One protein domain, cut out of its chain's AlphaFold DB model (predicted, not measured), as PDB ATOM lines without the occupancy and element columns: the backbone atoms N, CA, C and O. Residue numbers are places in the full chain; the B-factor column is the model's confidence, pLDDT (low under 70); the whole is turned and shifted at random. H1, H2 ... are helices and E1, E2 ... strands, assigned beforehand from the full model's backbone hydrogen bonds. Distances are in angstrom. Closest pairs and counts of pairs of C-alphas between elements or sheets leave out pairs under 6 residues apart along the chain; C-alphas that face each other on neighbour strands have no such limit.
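AT A GLANCE: This is residues 7 to 125 of the 141 residues of an uncharacterized protein of Pseudanabaena sp. SR411 (UniProt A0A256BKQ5). Three longer helices, H1, H3 and H5, make the body, with a small two-stranded ribbon, E1 and E2, near the last residues of H1 and H3 and beside the later part of H5. H1 and H3 run side by side, and H5 packs on H3 at a slant; little H2 lies at one end of the longest axis, and a long loop without named elements, in residues 102 to 125, reaches the other. The printed part has 119 residues, with five helices and two strands in the order H1 H2 H3 E1 H4 H5 E2, and the sheet E1 = E2 is parallel. The class is mostly helix, and the whole is compact, with a radius of gyration of the C-alphas of 14.3 A and spans of 40 by 29 by 25 A.

HOW THE PARTS SIT: Begin at the sheet, where E1, residues 57 to 61, and E2, residues 97 to 101, are parallel neighbours at 15 degrees; look at N 59 and O 98, 2.8 A apart, and N 98 and O 57, also 2.8 A, within hydrogen-bond range. E1, H4, H5, E2 form a strand-helix-strand unit, two parallel neighbour strands joined through helices, with a right-handed crossover. In it H5, residues 71 to 90, comes closest to E2 at the C-alphas of Ser 88 and Leu 97, 7.0 A apart. H4, residues 64 to 69, and H5 only just touch, with 3 pairs of C-alphas within 8 A, and only at the corner; the closest are those of Val 67 and Glu 74, 5.5 A. The hub is H3, residues 37 to 50, whose residues 38 to 42 touch residues 76 to 84 of H5 at a steep tilt of 42 degrees, the same way, closest at the C-alphas of Asn 38 and Leu 80, 5.8 A. H1, residues 7 to 20, touches H3 at a shallow tilt of 16 degrees, the same way; the C-alphas of Glu 7 and Ala 37 are closest, 5.2 A. H2, residues 27 to 30, touches H3, closest at the C-alphas of Tyr 30 and Tyr 44, 6.1 A. H1 and H4 are apart. Every O i to N i+4 pair is within hydrogen-bond range in H1 and H3, against 15 of 16 in H5 and 0 of 2 in H4, where 3 of 3 O i to N i+3 pairs are; H2 is too short for an i+4 pair.

IN THESE COORDINATES: Find C-alpha 57 at (224.063, 145.519, 106.752), where E1 begins; E1 and E2 each measure 13.0 A. H5 runs 28.9 A from C-alpha 71 at (240.522, 123.939, 101.657). H1 measures 20.0 A from C-alpha 7 at (244.817, 136.489, 103.188), and H3 18.2 A.

THE WHOLE: The C-alphas of Gly 52 and Gln 110 are farthest apart, 41.6 A. The printed part has no cut, and no link is long. Mean pLDDT of the printed part is 85.2; look for values under 70 at residues 105 to 120.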
ATOM      1  N   GLU A   7     244.667 135.076 102.876       90.75
ATOM      2  CA  GLU A   7     244.817 136.489 103.188       90.75
ATOM      3  C   GLU A   7     244.334 137.365 102.029       90.75
ATOM      4  O   GLU A   7     243.480 138.242 102.201       90.75
ATOM      5  N   LYS A   8     244.798 137.060 100.811       91.00
ATOM      6  CA  LYS A   8     244.345 137.759  99.598       91.00
ATOM      7  C   LYS A   8     242.858 137.555  99.347       91.00
ATOM      8  O   LYS A   8     242.193 138.479  98.874       91.00
ATOM      9  N   PHE A   9     242.324 136.371  99.646       93.06
ATOM     10  CA  PHE A   9     240.891 136.114  99.545       93.06
ATOM     11  C   PHE A   9     240.093 137.013 100.496       93.06
ATOM     12  O   PHE A   9     239.118 137.635 100.077       93.06
ATOM     13  N   MET A  10     240.527 137.148 101.749       93.62
ATOM     14  CA  MET A  10     239.854 137.985 102.742       93.62
ATOM     15  C   MET A  10     239.931 139.479 102.408       93.62
ATOM     16  O   MET A  10     238.926 140.192 102.505       93.62
ATOM     17  N   GLN A  11     241.084 139.955 101.931       93.00
ATOM     18  CA  GLN A  11     241.224 141.316 101.405       93.00
ATOM     19  C   GLN A  11     240.289 141.546 100.210       93.00
ATOM     20  O   GLN A  11     239.582 142.556 100.156       93.00
ATOM     21  N   TRP A  12     240.235 140.592  99.271       93.44
ATOM     22  CA  TRP A  12     239.317 140.634  98.134       93.44
ATOM     23  C   TRP A  12     237.853 140.661  98.580       93.44
ATOM     24  O   TRP A  12     237.068 141.432  98.026       93.44
ATOM     25  N   PHE A  13     237.478 139.878  99.589       94.81
ATOM     26  CA  PHE A  13     236.124 139.864 100.132       94.81
ATOM     27  C   PHE A  13     235.754 141.226 100.746       94.81
ATOM     28  O   PHE A  13     234.742 141.817 100.363       94.81
ATOM     29  N   CYS A  14     236.617 141.789 101.602       94.19
ATOM     30  CA  CYS A  14     236.439 143.126 102.183       94.19
ATOM     31  C   CYS A  14     236.303 144.210 101.100       94.19
ATOM     32  O   CYS A  14     235.404 145.061 101.148       94.19
ATOM     33  N   ALA A  15     237.169 144.165 100.085       93.69
ATOM     34  CA  ALA A  15     237.136 145.088  98.958       93.69
ATOM     35  C   ALA A  15     235.860 144.929  98.116       93.69
ATOM     36  O   ALA A  15     235.277 145.926  97.689       93.69
ATOM     37  N   SER A  16     235.396 143.696  97.913       94.81
ATOM     38  CA  SER A  16     234.186 143.393  97.143       94.81
ATOM     39  C   SER A  16     232.937 143.942  97.825       94.81
ATOM     40  O   SER A  16     232.140 144.611  97.171       94.81
ATOM     41  N   VAL A  17     232.801 143.757  99.143       94.62
ATOM     42  CA  VAL A  17     231.690 144.341  99.914       94.62
ATOM     43  C   VAL A  17     231.741 145.869  99.878       94.62
ATOM     44  O   VAL A  17     230.730 146.509  99.591       94.62
ATOM     45  N   SER A  18     232.925 146.460 100.070       93.62
ATOM     46  CA  SER A  18     233.116 147.919  99.986       93.62
ATOM     47  C   SER A  18     232.661 148.474  98.637       93.62
ATOM     48  O   SER A  18     231.908 149.444  98.571       93.62
ATOM     49  N   LYS A  19     233.076 147.813  97.550       93.81
ATOM     50  CA  LYS A  19     232.715 148.192  96.185       93.81
ATOM     51  C   LYS A  19     231.210 148.086  95.947       93.81
ATOM     52  O   LYS A  19     230.641 149.007  95.369       93.81
ATOM     53  N   SER A  20     230.566 147.011  96.405       93.00
ATOM     54  CA  SER A  20     229.111 146.832  96.288       93.00
ATOM     55  C   SER A  20     228.318 147.897  97.048       93.00
ATOM     56  O   SER A  20     227.246 148.292  96.602       93.00
ATOM     57  N   LEU A  21     228.860 148.404  98.157       91.06
ATOM     58  CA  LEU A  21     228.273 149.499  98.935       91.06
ATOM     59  C   LEU A  21     228.638 150.898  98.403       91.06
ATOM     60  O   LEU A  21     228.195 151.897  98.961       91.06
ATOM     61  N   GLY A  22     229.444 150.991  97.340       91.12
ATOM     62  CA  GLY A  22     229.873 152.267  96.762       91.12
ATOM     63  C   GLY A  22     230.842 153.064  97.642       91.12
ATOM     64  O   GLY A  22     230.996 154.269  97.444       91.12
ATOM     65  N   VAL A  23     231.502 152.415  98.604       89.56
ATOM     66  CA  VAL A  23     232.464 153.052  99.511       89.56
ATOM     67  C   VAL A  23     233.906 152.741  99.107       89.56
ATOM     68  O   VAL A  23     234.199 151.748  98.433       89.56
ATOM     69  N   ARG A  24     234.840 153.614  99.497       89.12
ATOM     70  CA  ARG A  24     236.257 153.467  99.146       89.12
ATOM     71  C   ARG A  24     236.847 152.238  99.843       89.12
ATOM     72  O   ARG A  24     236.717 152.090 101.050       89.12
ATOM     73  N   VAL A  25     237.554 151.396  99.093       89.12
ATOM     74  CA  VAL A  25     238.321 150.281  99.667       89.12
ATOM     75  C   VAL A  25     239.465 150.845 100.509       89.12
ATOM     76  O   VAL A  25     240.251 151.657 100.015       89.12
ATOM     77  N   LYS A  26     239.546 150.423 101.771       83.81
ATOM     78  CA  LYS A  26     240.544 150.890 102.746       83.81
ATOM     79  C   LYS A  26     241.334 149.743 103.376       83.81
ATOM     80  O   LYS A  26     241.762 149.842 104.518       83.81
ATOM     81  N   THR A  27     241.493 148.625 102.671       78.12
ATOM     82  CA  THR A  27     242.190 147.451 103.219       78.12
ATOM     83  C   THR A  27     243.587 147.820 103.717       78.12
ATOM     84  O   THR A  27     243.911 147.497 104.843       78.12
ATOM     85  N   GLU A  28     244.347 148.625 102.974       79.06
ATOM     86  CA  GLU A  28     245.687 149.105 103.370       79.06
ATOM     87  C   GLU A  28     245.723 149.929 104.677       79.06
ATOM     88  O   GLU A  28     246.770 150.033 105.300       79.06
ATOM     89  N   GLU A  29     244.603 150.532 105.096       77.88
ATOM     90  CA  GLU A  29     244.517 151.356 106.316       77.88
ATOM     91  C   GLU A  29     244.248 150.513 107.573       77.88
ATOM     92  O   GLU A  29     244.589 150.922 108.680       77.88
ATOM     93  N   TYR A  30     243.624 149.345 107.407       75.38
ATOM     94  CA  TYR A  30     243.149 148.504 108.514       75.38
ATOM     95  C   TYR A  30     243.796 147.119 108.559       75.38
ATOM     96  O   TYR A  30     243.526 146.364 109.493       75.38
ATOM     97  N   TRP A  31     244.588 146.768 107.548       85.94
ATOM     98  CA  TRP A  31     245.311 145.508 107.492       85.94
ATOM     99  C   TRP A  31     246.669 145.673 108.159       85.94
ATOM    100  O   TRP A  31     247.491 146.466 107.705       85.94
ATOM    101  N   ASP A  32     246.880 144.940 109.244       84.19
ATOM    102  CA  ASP A  32     248.134 144.929 109.989       84.19
ATOM    103  C   ASP A  32     248.695 143.504 109.978       84.19
ATOM    104  O   ASP A  32     248.001 142.551 110.349       84.19
ATOM    105  N   ASP A  33     249.947 143.372 109.537       83.56
ATOM    106  CA  ASP A  33     250.655 142.100 109.356       83.56
ATOM    107  C   ASP A  33     250.846 141.326 110.674       83.56
ATOM    108  O   ASP A  33     251.142 140.130 110.667       83.56
ATOM    109  N   ILE A  34     250.680 141.987 111.827       88.06
ATOM    110  CA  ILE A  34     250.738 141.347 113.149       88.06
ATOM    111  C   ILE A  34     249.501 140.463 113.388       88.06
ATOM    112  O   ILE A  34     249.570 139.492 114.148       88.06
ATOM    113  N   PHE A  35     248.363 140.776 112.760       87.69
ATOM    114  CA  PHE A  35     247.112 140.044 112.945       87.69
ATOM    115  C   PHE A  35     246.797 139.126 111.762       87.69
ATOM    116  O   PHE A  35     247.038 139.443 110.603       87.69
ATOM    117  N   GLY A  36     246.172 137.981 112.055       89.06
ATOM    118  CA  GLY A  36     245.689 137.073 111.014       89.06
ATOM    119  C   GLY A  36     244.526 137.657 110.201       89.06
ATOM    120  O   GLY A  36     243.769 138.507 110.682       89.06
ATOM    121  N   ALA A  37     244.325 137.127 108.991       90.38
ATOM    122  CA  ALA A  37     243.338 137.612 108.021       90.38
ATOM    123  C   ALA A  37     241.906 137.726 108.580       90.38
ATOM    124  O   ALA A  37     241.194 138.687 108.277       90.38
ATOM    125  N   ASN A  38     241.490 136.798 109.447       93.38
ATOM    126  CA  ASN A  38     240.174 136.836 110.091       93.38
ATOM    127  C   ASN A  38     240.023 138.003 111.078       93.38
ATOM    128  O   ASN A  38     238.968 138.642 111.122       93.38
ATOM    129  N   ASN A  39     241.073 138.318 111.841       93.75
ATOM    130  CA  ASN A  39     241.062 139.451 112.767       93.75
ATOM    131  C   ASN A  39     241.039 140.773 111.998       93.75
ATOM    132  O   ASN A  39     240.205 141.629 112.299       93.75
ATOM    133  N   ASN A  40     241.875 140.899 110.963       94.62
ATOM    134  CA  ASN A  40     241.887 142.077 110.097       94.62
ATOM    135  C   ASN A  40     240.531 142.285 109.410       94.62
ATOM    136  O   ASN A  40     239.976 143.383 109.457       94.62
ATOM    137  N   SER A  41     239.929 141.222 108.869       95.19
ATOM    138  CA  SER A  41     238.589 141.284 108.264       95.19
ATOM    139  C   SER A  41     237.522 141.691 109.275       95.19
ATOM    140  O   SER A  41     236.683 142.541 108.997       95.19
ATOM    141  N   THR A  42     237.561 141.123 110.480       95.31
ATOM    142  CA  THR A  42     236.612 141.460 111.547       95.31
ATOM    143  C   THR A  42     236.718 142.932 111.944       95.31
ATOM    144  O   THR A  42     235.694 143.603 112.063       95.31
ATOM    145  N   ASN A  43     237.939 143.449 112.103       93.69
ATOM    146  CA  ASN A  43     238.177 144.856 112.414       93.69
ATOM    147  C   ASN A  43     237.714 145.773 111.273       93.69
ATOM    148  O   ASN A  43     237.020 146.756 111.522       93.69
ATOM    149  N   TYR A  44     238.022 145.419 110.021       93.88
ATOM    150  CA  TYR A  44     237.576 146.160 108.840       93.88
ATOM    151  C   TYR A  44     236.051 146.301 108.806       93.88
ATOM    152  O   TYR A  44     235.527 147.402 108.647       93.88
ATOM    153  N   PHE A  45     235.329 145.197 109.009       93.88
ATOM    154  CA  PHE A  45     233.870 145.208 109.012       93.88
ATOM    155  C   PHE A  45     233.303 146.008 110.176       93.88
ATOM    156  O   PHE A  45     232.409 146.831 109.973       93.88
ATOM    157  N   GLU A  46     233.841 145.804 111.379       92.81
ATOM    158  CA  GLU A  46     233.410 146.547 112.553       92.81
ATOM    159  C   GLU A  46     233.567 148.050 112.333       92.81
ATOM    160  O   GLU A  46     232.585 148.771 112.448       92.81
ATOM    161  N   LYS A  47     234.756 148.515 111.945       90.00
ATOM    162  CA  LYS A  47     235.049 149.945 111.798       90.00
ATOM    163  C   LYS A  47     234.361 150.596 110.612       90.00
ATOM    164  O   LYS A  47     234.002 151.767 110.697       90.00
ATOM    165  N   TYR A  48     234.219 149.875 109.503       87.88
ATOM    166  CA  TYR A  48     233.806 150.492 108.247       87.88
ATOM    167  C   TYR A  48     232.326 150.323 107.923       87.88
ATOM    168  O   TYR A  48     231.756 151.148 107.210       87.88
ATOM    169  N   PHE A  49     231.692 149.275 108.447       88.12
ATOM    170  CA  PHE A  49     230.319 148.943 108.082       88.12
ATOM    171  C   PHE A  49     229.353 148.904 109.258       88.12
ATOM    172  O   PHE A  49     228.172 149.197 109.068       88.12
ATOM    173  N   VAL A  50     229.825 148.522 110.446       87.69
ATOM    174  CA  VAL A  50     228.943 148.238 111.586       87.69
ATOM    175  C   VAL A  50     228.973 149.358 112.635       87.69
ATOM    176  O   VAL A  50     227.925 149.759 113.147       87.69
ATOM    177  N   GLU A  51     230.150 149.894 112.954       88.81
ATOM    178  CA  GLU A  51     230.342 151.041 113.843       88.81
ATOM    179  C   GLU A  51     229.891 152.334 113.158       88.81
ATOM    180  O   GLU A  51     230.165 152.575 111.987       88.81
ATOM    181  N   GLY A  52     229.138 153.165 113.882       78.06
ATOM    182  CA  GLY A  52     228.642 154.446 113.371       78.06
ATOM    183  C   GLY A  52     227.511 154.360 112.338       78.06
ATOM    184  O   GLY A  52     226.929 155.392 112.018       78.06
ATOM    185  N   ASN A  53     227.147 153.165 111.854       77.88
ATOM    186  CA  ASN A  53     226.016 152.987 110.946       77.88
ATOM    187  C   ASN A  53     224.733 152.623 111.715       77.88
ATOM    188  O   ASN A  53     224.680 151.662 112.494       77.88
ATOM    189  N   GLU A  54     223.671 153.400 111.512       78.12
ATOM    190  CA  GLU A  54     222.356 153.114 112.094       78.12
ATOM    191  C   GLU A  54     221.632 151.984 111.355       78.12
ATOM    192  O   GLU A  54     220.849 151.255 111.966       78.12
ATOM    193  N   GLN A  55     221.928 151.795 110.067       87.44
ATOM    194  CA  GLN A  55     221.256 150.810 109.231       87.44
ATOM    195  C   GLN A  55     221.938 149.436 109.319       87.44
ATOM    196  O   GLN A  55     223.164 149.350 109.215       87.44
ATOM    197  N   PRO A  56     221.168 148.344 109.488       91.06
ATOM    198  CA  PRO A  56     221.699 146.990 109.386       91.06
ATOM    199  C   PRO A  56     222.312 146.713 108.009       91.06
ATOM    200  O   PRO A  56     221.738 147.088 106.987       91.06
ATOM    201  N   LEU A  57     223.433 145.991 107.981       92.50
ATOM    202  CA  LEU A  57     224.063 145.519 106.752       92.50
ATOM    203  C   LEU A  57     223.658 144.067 106.496       92.50
ATOM    204  O   LEU A  57     223.911 143.196 107.325       92.50
ATOM    205  N   ALA A  58     223.065 143.801 105.334       94.31
ATOM    206  CA  ALA A  58     222.821 142.447 104.851       94.31
ATOM    207  C   ALA A  58     223.803 142.097 103.728       94.31
ATOM    208  O   ALA A  58     223.978 142.872 102.790       94.31
ATOM    209  N   ILE A  59     224.421 140.923 103.822       95.25
ATOM    210  CA  ILE A  59     225.372 140.406 102.837       95.25
ATOM    211  C   ILE A  59     224.853 139.067 102.348       95.25
ATOM    212  O   ILE A  59     224.756 138.120 103.126       95.25
ATOM    213  N   ALA A  60     224.536 139.006 101.058       95.19
ATOM    214  CA  ALA A  60     224.212 137.768 100.375       95.19
ATOM    215  C   ALA A  60     225.444 137.264  99.624       95.19
ATOM    216  O   ALA A  60     226.011 137.986  98.802       95.19
ATOM    217  N   ILE A  61     225.862 136.040  99.930       94.44
ATOM    218  CA  ILE A  61     226.956 135.352  99.255       94.44
ATOM    219  C   ILE A  61     226.338 134.240  98.419       94.44
ATOM    220  O   ILE A  61     225.846 133.250  98.963       94.44
ATOM    221  N   ASP A  62     226.344 134.442  97.106       92.19
ATOM    222  CA  ASP A  62     225.850 133.466  96.140       92.19
ATOM    223  C   ASP A  62     226.951 132.486  95.712       92.19
ATOM    224  O   ASP A  62     228.142 132.814  95.768       92.19
ATOM    225  N   ASN A  63     226.552 131.282  95.294       88.94
ATOM    226  CA  ASN A  63     227.436 130.175  94.914       88.94
ATOM    227  C   ASN A  63     228.554 129.915  95.937       88.94
ATOM    228  O   ASN A  63     229.725 129.734  95.574       88.94
ATOM    229  N   PHE A  64     228.205 129.919  97.226       89.25
ATOM    230  CA  PHE A  64     229.173 129.745  98.310       89.25
ATOM    231  C   PHE A  64     229.950 128.427  98.191       89.25
ATOM    232  O   PHE A  64     231.118 128.346  98.571       89.25
ATOM    233  N   ASP A  65     229.346 127.416  97.567       85.31
ATOM    234  CA  ASP A  65     229.937 126.107  97.312       85.31
ATOM    235  C   ASP A  65     231.261 126.127  96.540       85.31
ATOM    236  O   ASP A  65     232.089 125.224  96.684       85.31
ATOM    237  N   ARG A  66     231.545 127.199  95.797       86.69
ATOM    238  CA  ARG A  66     232.818 127.347  95.084       86.69
ATOM    239  C   ARG A  66     234.027 127.397  96.014       86.69
ATOM    240  O   ARG A  66     235.112 126.991  95.588       86.69
ATOM    241  N   VAL A  67     233.847 127.875  97.246       87.12
ATOM    242  CA  VAL A  67     234.902 127.977  98.262       87.12
ATOM    243  C   VAL A  67     235.450 126.594  98.638       87.12
ATOM    244  O   VAL A  67     236.643 126.465  98.887       87.12
ATOM    245  N   PHE A  68     234.638 125.534  98.556       83.25
ATOM    246  CA  PHE A  68     235.034 124.167  98.936       83.25
ATOM    247  C   PHE A  68     236.079 123.519  98.033       83.25
ATOM    248  O   PHE A  68     236.650 122.485  98.389       83.25
ATOM    249  N   ASN A  69     236.361 124.131  96.882       85.19
ATOM    250  CA  ASN A  69     237.472 123.732  96.024       85.19
ATOM    251  C   ASN A  69     238.837 124.208  96.564       85.19
ATOM    252  O   ASN A  69     239.866 123.856  95.991       85.19
ATOM    253  N   TYR A  70     238.853 125.000  97.644       88.00
ATOM    254  CA  TYR A  70     240.041 125.639  98.210       88.00
ATOM    255  C   TYR A  70     240.075 125.438  99.737       88.00
ATOM    256  O   TYR A  70     239.607 126.307 100.469       88.00
ATOM    257  N   PRO A  71     240.632 124.319 100.242       85.94
ATOM    258  CA  PRO A  71     240.522 123.939 101.657       85.94
ATOM    259  C   PRO A  71     241.035 124.981 102.665       85.94
ATOM    260  O   PRO A  71     240.453 125.147 103.737       85.94
ATOM    261  N   GLU A  72     242.112 125.695 102.330       86.94
ATOM    262  CA  GLU A  72     242.674 126.743 103.197       86.94
ATOM    263  C   GLU A  72     241.724 127.946 103.310       86.94
ATOM    264  O   GLU A  72     241.434 128.412 104.409       86.94
ATOM    265  N   ILE A  73     241.158 128.391 102.183       89.81
ATOM    266  CA  ILE A  73     240.165 129.473 102.153       89.81
ATOM    267  C   ILE A  73     238.870 129.031 102.823       89.81
ATOM    268  O   ILE A  73     238.284 129.795 103.581       89.81
ATOM    269  N   GLU A  74     238.416 127.812 102.545       87.06
ATOM    270  CA  GLU A  74     237.233 127.225 103.166       87.06
ATOM    271  C   GLU A  74     237.316 127.288 104.681       87.06
ATOM    272  O   GLU A  74     236.401 127.824 105.306       87.06
ATOM    273  N   THR A  75     238.401 126.775 105.254       85.31
ATOM    274  CA  THR A  75     238.560 126.698 106.707       85.31
ATOM    275  C   THR A  75     238.511 128.093 107.327       85.31
ATOM    276  O   THR A  75     237.696 128.353 108.218       85.31
ATOM    277  N   ASP A  76     239.313 129.022 106.807       89.00
ATOM    278  CA  ASP A  76     239.413 130.369 107.365       89.00
ATOM    279  C   ASP A  76     238.125 131.175 107.165       89.00
ATOM    280  O   ASP A  76     237.651 131.833 108.098       89.00
ATOM    281  N   PHE A  77     237.523 131.104 105.974       92.06
ATOM    282  CA  PHE A  77     236.325 131.871 105.638       92.06
ATOM    283  C   PHE A  77     235.085 131.357 106.352       92.06
ATOM    284  O   PHE A  77     234.306 132.154 106.879       92.06
ATOM    285  N   CYS A  78     234.916 130.040 106.453       90.00
ATOM    286  CA  CYS A  78     233.831 129.465 107.239       90.00
ATOM    287  C   CYS A  78     233.971 129.825 108.721       90.00
ATOM    288  O   CYS A  78     232.988 130.237 109.346       90.00
ATOM    289  N   GLY A  79     235.193 129.754 109.263       89.81
ATOM    290  CA  GLY A  79     235.497 130.187 110.625       89.81
ATOM    291  C   GLY A  79     235.153 131.660 110.869       89.81
ATOM    292  O   GLY A  79     234.530 131.985 111.881       89.81
ATOM    293  N   LEU A  80     235.476 132.546 109.920       94.31
ATOM    294  CA  LEU A  80     235.132 133.968 109.986       94.31
ATOM    295  C   LEU A  80     233.614 134.190 110.045       94.31
ATOM    296  O   LEU A  80     233.123 134.856 110.958       94.31
ATOM    297  N   LEU A  81     232.868 133.618 109.095       94.19
ATOM    298  CA  LEU A  81     231.413 133.795 109.008       94.19
ATOM    299  C   LEU A  81     230.704 133.239 110.246       94.19
ATOM    300  O   LEU A  81     229.806 133.885 110.792       94.19
ATOM    301  N   ARG A  82     231.148 132.074 110.735       90.38
ATOM    302  CA  ARG A  82     230.658 131.494 111.987       90.38
ATOM    303  C   ARG A  82     230.947 132.410 113.175       90.38
ATOM    304  O   ARG A  82     230.044 132.676 113.966       90.38
ATOM    305  N   GLY A  83     232.174 132.918 113.286       92.25
ATOM    306  CA  GLY A  83     232.567 133.840 114.348       92.25
ATOM    307  C   GLY A  83     231.720 135.114 114.352       92.25
ATOM    308  O   GLY A  83     231.261 135.551 115.407       92.25
ATOM    309  N   TRP A  84     231.429 135.680 113.178       95.00
ATOM    310  CA  TRP A  84     230.538 136.836 113.048       95.00
ATOM    311  C   TRP A  84     229.102 136.521 113.455       95.00
ATOM    312  O   TRP A  84     228.490 137.311 114.178       95.00
ATOM    313  N   TYR A  85     228.576 135.358 113.061       92.62
ATOM    314  CA  TYR A  85     227.267 134.901 113.517       92.62
ATOM    315  C   TYR A  85     227.217 134.764 115.046       92.62
ATOM    316  O   TYR A  85     226.325 135.324 115.684       92.62
ATOM    317  N   GLU A  86     228.181 134.081 115.666       91.88
ATOM    318  CA  GLU A  86     228.235 133.908 117.124       91.88
ATOM    319  C   GLU A  86     228.372 135.256 117.851       91.88
ATOM    320  O   GLU A  86     227.679 135.509 118.842       91.88
ATOM    321  N   ARG A  87     229.188 136.169 117.312       93.19
ATOM    322  CA  ARG A  87     229.347 137.530 117.833       93.19
ATOM    323  C   ARG A  87     228.059 138.343 117.727       93.19
ATOM    324  O   ARG A  87     227.736 139.072 118.662       93.19
ATOM    325  N   SER A  88     227.282 138.180 116.656       92.44
ATOM    326  CA  SER A  88     225.986 138.859 116.490       92.44
ATOM    327  C   SER A  88     224.971 138.504 117.583       92.44
ATOM    328  O   SER A  88     224.116 139.320 117.922       92.44
ATOM    329  N   ARG A  89     225.096 137.313 118.192       91.12
ATOM    330  CA  ARG A  89     224.192 136.843 119.254       91.12
ATOM    331  C   ARG A  89     224.472 137.468 120.616       91.12
ATOM    332  O   ARG A  89     223.578 137.496 121.457       91.12
ATOM    333  N   SER A  90     225.704 137.911 120.855       90.44
ATOM    334  CA  SER A  90     226.157 138.419 122.157       90.44
ATOM    335  C   SER A  90     226.518 139.904 122.138       90.44
ATOM    336  O   SER A  90     226.463 140.553 123.181       90.44
ATOM    337  N   HIS A  91     226.846 140.469 120.973       92.69
ATOM    338  CA  HIS A  91     227.309 141.844 120.834       92.69
ATOM    339  C   HIS A  91     226.310 142.693 120.023       92.69
ATOM    340  O   HIS A  91     226.208 142.506 118.808       92.69
ATOM    341  N   PRO A  92     225.620 143.684 120.634       90.44
ATOM    342  CA  PRO A  92     224.558 144.458 119.975       90.44
ATOM    343  C   PRO A  92     224.981 145.125 118.665       90.44
ATOM    344  O   PRO A  92     224.202 145.184 117.719       90.44
ATOM    345  N   LEU A  93     226.236 145.588 118.597       91.31
ATOM    346  CA  LEU A  93     226.821 146.146 117.376       91.31
ATOM    347  C   LEU A  93     226.750 145.142 116.213       91.31
ATOM    348  O   LEU A  93     226.212 145.453 115.156       91.31
ATOM    349  N   TRP A  94     227.210 143.911 116.440       94.06
ATOM    350  CA  TRP A  94     227.259 142.853 115.431       94.06
ATOM    351  C   TRP A  94     225.887 142.264 115.103       94.06
ATOM    352  O   TRP A  94     225.722 141.693 114.032       94.06
ATOM    353  N   GLY A  95     224.876 142.466 115.956       91.75
ATOM    354  CA  GLY A  95     223.479 142.132 115.650       91.75
ATOM    355  C   GLY A  95     222.902 142.892 114.444       91.75
ATOM    356  O   GLY A  95     221.854 142.519 113.916       91.75
ATOM    357  N   LYS A  96     223.584 143.949 113.981       91.69
ATOM    358  CA  LYS A  96     223.246 144.688 112.757       91.69
ATOM    359  C   LYS A  96     223.768 144.027 111.479       91.69
ATOM    360  O   LYS A  96     223.329 144.413 110.400       91.69
ATOM    361  N   LEU A  97     224.681 143.060 111.576       94.38
ATOM    362  CA  LEU A  97     225.183 142.312 110.429       94.38
ATOM    363  C   LEU A  97     224.306 141.078 110.188       94.38
ATOM    364  O   LEU A  97     224.099 140.266 111.086       94.38
ATOM    365  N   ARG A  98     223.806 140.923 108.962       93.19
ATOM    366  CA  ARG A  98     223.021 139.767 108.519       93.19
ATOM    367  C   ARG A  98     223.745 139.075 107.377       93.19
ATOM    368  O   ARG A  98     224.063 139.709 106.375       93.19
ATOM    369  N   LEU A  99     223.976 137.777 107.523       94.25
ATOM    370  CA  LEU A  99     224.611 136.946 106.506       94.25
ATOM    371  C   LEU A  99     223.553 136.044 105.870       94.25
ATOM    372  O   LEU A  99     222.782 135.400 106.578       94.25
ATOM    373  N   ILE A 100     223.521 136.014 104.541       94.12
ATOM    374  CA  ILE A 100     222.701 135.110 103.736       94.12
ATOM    375  C   ILE A 100     223.677 134.313 102.877       94.12
ATOM    376  O   ILE A 100     224.415 134.889 102.082       94.12
ATOM    377  N   ILE A 101     223.705 132.998 103.060       91.56
ATOM    378  CA  ILE A 101     224.608 132.104 102.336       91.56
ATOM    379  C   ILE A 101     223.754 131.238 101.417       91.56
ATOM    380  O   ILE A 101     222.865 130.534 101.893       91.56
ATOM    381  N   VAL A 102     224.016 131.304 100.114       90.69
ATOM    382  CA  VAL A 102     223.315 130.518  99.096       90.69
ATOM    383  C   VAL A 102     224.283 129.479  98.534       90.69
ATOM    384  O   VAL A 102     225.406 129.802  98.143       90.69
ATOM    385  N   HIS A 103     223.860 128.218  98.520       86.25
ATOM    386  CA  HIS A 103     224.641 127.088  98.020       86.25
ATOM    387  C   HIS A 103     223.723 126.071  97.336       86.25
ATOM    388  O   HIS A 103     222.535 126.008  97.644       86.25
ATOM    389  N   SER A 104     224.270 125.255  96.428       80.12
ATOM    390  CA  SER A 104     223.469 124.350  95.582       80.12
ATOM    391  C   SER A 104     223.871 122.866  95.612       80.12
ATOM    392  O   SER A 104     223.402 122.108  94.769       80.12
ATOM    393  N   GLN A 105     224.752 122.422  96.517       67.69
ATOM    394  CA  GLN A 105     225.219 121.023  96.561       67.69
ATOM    395  C   GLN A 105     224.709 120.237  97.784       67.69
ATOM    396  O   GLN A 105     224.738 120.762  98.897       67.69
ATOM    397  N   GLU A 106     224.346 118.960  97.579       56.97
ATOM    398  CA  GLU A 106     224.226 117.906  98.606       56.97
ATOM    399  C   GLU A 106     225.023 116.636  98.202       56.97
ATOM    400  O   GLU A 106     225.072 116.327  97.009       56.97
ATOM    401  N   PRO A 107     225.582 115.834  99.146       55.62
ATOM    402  CA  PRO A 107     225.696 116.073 100.581       55.62
ATOM    403  C   PRO A 107     227.154 116.241 101.050       55.62
ATOM    404  O   PRO A 107     228.059 115.473 100.720       55.62
ATOM    405  N   TYR A 108     227.329 117.201 101.955       54.75
ATOM    406  CA  TYR A 108     228.500 117.503 102.788       54.75
ATOM    407  C   TYR A 108     228.912 116.376 103.764       54.75
ATOM    408  O   TYR A 108     229.478 116.634 104.824       54.75
ATOM    409  N   ALA A 109     228.630 115.114 103.440       46.84
ATOM    410  CA  ALA A 109     228.590 113.984 104.368       46.84
ATOM    411  C   ALA A 109     229.946 113.547 104.971       46.84
ATOM    412  O   ALA A 109     229.998 112.516 105.637       46.84
ATOM    413  N   GLN A 110     231.047 114.275 104.755       48.78
ATOM    414  CA  GLN A 110     232.382 113.854 105.214       48.78
ATOM    415  C   GLN A 110     233.247 114.944 105.867       48.78
ATOM    416  O   GLN A 110     234.411 114.673 106.158       48.78
ATOM    417  N   ARG A 111     232.744 116.161 106.112       53.88
ATOM    418  CA  ARG A 111     233.575 117.250 106.665       53.88
ATOM    419  C   ARG A 111     233.212 117.590 108.109       53.88
ATOM    420  O   ARG A 111     232.073 117.405 108.529       53.88
ATOM    421  N   ASP A 112     234.216 118.028 108.871       54.47
ATOM    422  CA  ASP A 112     234.125 118.291 110.310       54.47
ATOM    423  C   ASP A 112     232.961 119.247 110.618       54.47
ATOM    424  O   ASP A 112     232.951 120.413 110.217       54.47
ATOM    425  N   ILE A 113     231.972 118.724 111.344       50.34
ATOM    426  CA  ILE A 113     230.735 119.403 111.754       50.34
ATOM    427  C   ILE A 113     231.037 120.743 112.443       50.34
ATOM    428  O   ILE A 113     230.232 121.677 112.369       50.34
ATOM    429  N   ASN A 114     232.203 120.860 113.082       50.75
ATOM    430  CA  ASN A 114     232.599 122.045 113.832       50.75
ATOM    431  C   ASN A 114     233.055 123.219 112.950       50.75
ATOM    432  O   ASN A 114     233.073 124.347 113.437       50.75
ATOM    433  N   GLN A 115     233.372 122.986 111.672       55.31
ATOM    434  CA  GLN A 115     233.927 124.007 110.767       55.31
ATOM    435  C   GLN A 115     232.926 124.533 109.727       55.31
ATOM    436  O   GLN A 115     233.239 125.448 108.973       55.31
ATOM    437  N   SER A 116     231.707 123.989 109.680       63.97
ATOM    438  CA  SER A 116     230.704 124.391 108.691       63.97
ATOM    439  C   SER A 116     229.876 125.604 109.155       63.97
ATOM    440  O   SER A 116     229.310 125.564 110.257       63.97
ATOM    441  N   PRO A 117     229.713 126.655 108.323       59.03
ATOM    442  CA  PRO A 117     228.833 127.783 108.617       59.03
ATOM    443  C   PRO A 117     227.354 127.424 108.393       59.03
ATOM    444  O   PRO A 117     226.480 128.200 108.757       59.03
ATOM    445  N   PHE A 118     227.060 126.245 107.831       64.00
ATOM    446  CA  PHE A 118     225.698 125.769 107.567       64.00
ATOM    447  C   PHE A 118     225.019 125.154 108.793       64.00
ATOM    448  O   PHE A 118     223.801 125.014 108.823       64.00
ATOM    449  N   ASN A 119     225.796 124.810 109.826       60.12
ATOM    450  CA  ASN A 119     225.273 124.264 111.081       60.12
ATOM    451  C   ASN A 119     224.818 125.360 112.060       60.12
ATOM    452  O   ASN A 119     224.462 125.074 113.205       60.12
ATOM    453  N   VAL A 120     224.871 126.624 111.639       66.62
ATOM    454  CA  VAL A 120     224.469 127.788 112.425       66.62
ATOM    455  C   VAL A 120     223.523 128.673 111.612       66.62
ATOM    456  O   VAL A 120     223.636 128.770 110.396       66.62
ATOM    457  N   GLY A 121     222.581 129.335 112.289       80.81
ATOM    458  CA  GLY A 121     221.600 130.217 111.652       80.81
ATOM    459  C   GLY A 121     220.266 129.536 111.330       80.81
ATOM    460  O   GLY A 121     219.873 128.577 111.992       80.81
ATOM    461  N   PHE A 122     219.541 130.096 110.360       85.50
ATOM    462  CA  PHE A 122     218.216 129.636 109.937       85.50
ATOM    463  C   PHE A 122     218.288 129.076 108.506       85.50
ATOM    464  O   PHE A 122     218.481 129.866 107.577       85.50
ATOM    465  N   PRO A 123     218.161 127.751 108.309       85.44
ATOM    466  CA  PRO A 123     218.193 127.155 106.981       85.44
ATOM    467  C   PRO A 123     216.867 127.384 106.246       85.44
ATOM    468  O   PRO A 123     215.789 127.239 106.824       85.44
ATOM    469  N   VAL A 124     216.956 127.712 104.958       87.12
ATOM    470  CA  VAL A 124     215.811 127.767 104.042       87.12
ATOM    471  C   VAL A 124     216.091 126.807 102.901       87.12
ATOM    472  O   VAL A 124     216.991 127.042 102.099       87.12
ATOM    473  N   GLU A 125     215.321 125.727 102.839       86.12
ATOM    474  CA  GLU A 125     215.396 124.771 101.744       86.12
ATOM    475  C   GLU A 125     214.509 125.251 100.593       86.12
ATOM    476  O   GLU A 125     213.322 125.532 100.775       86.12
TER     477      GLU A 125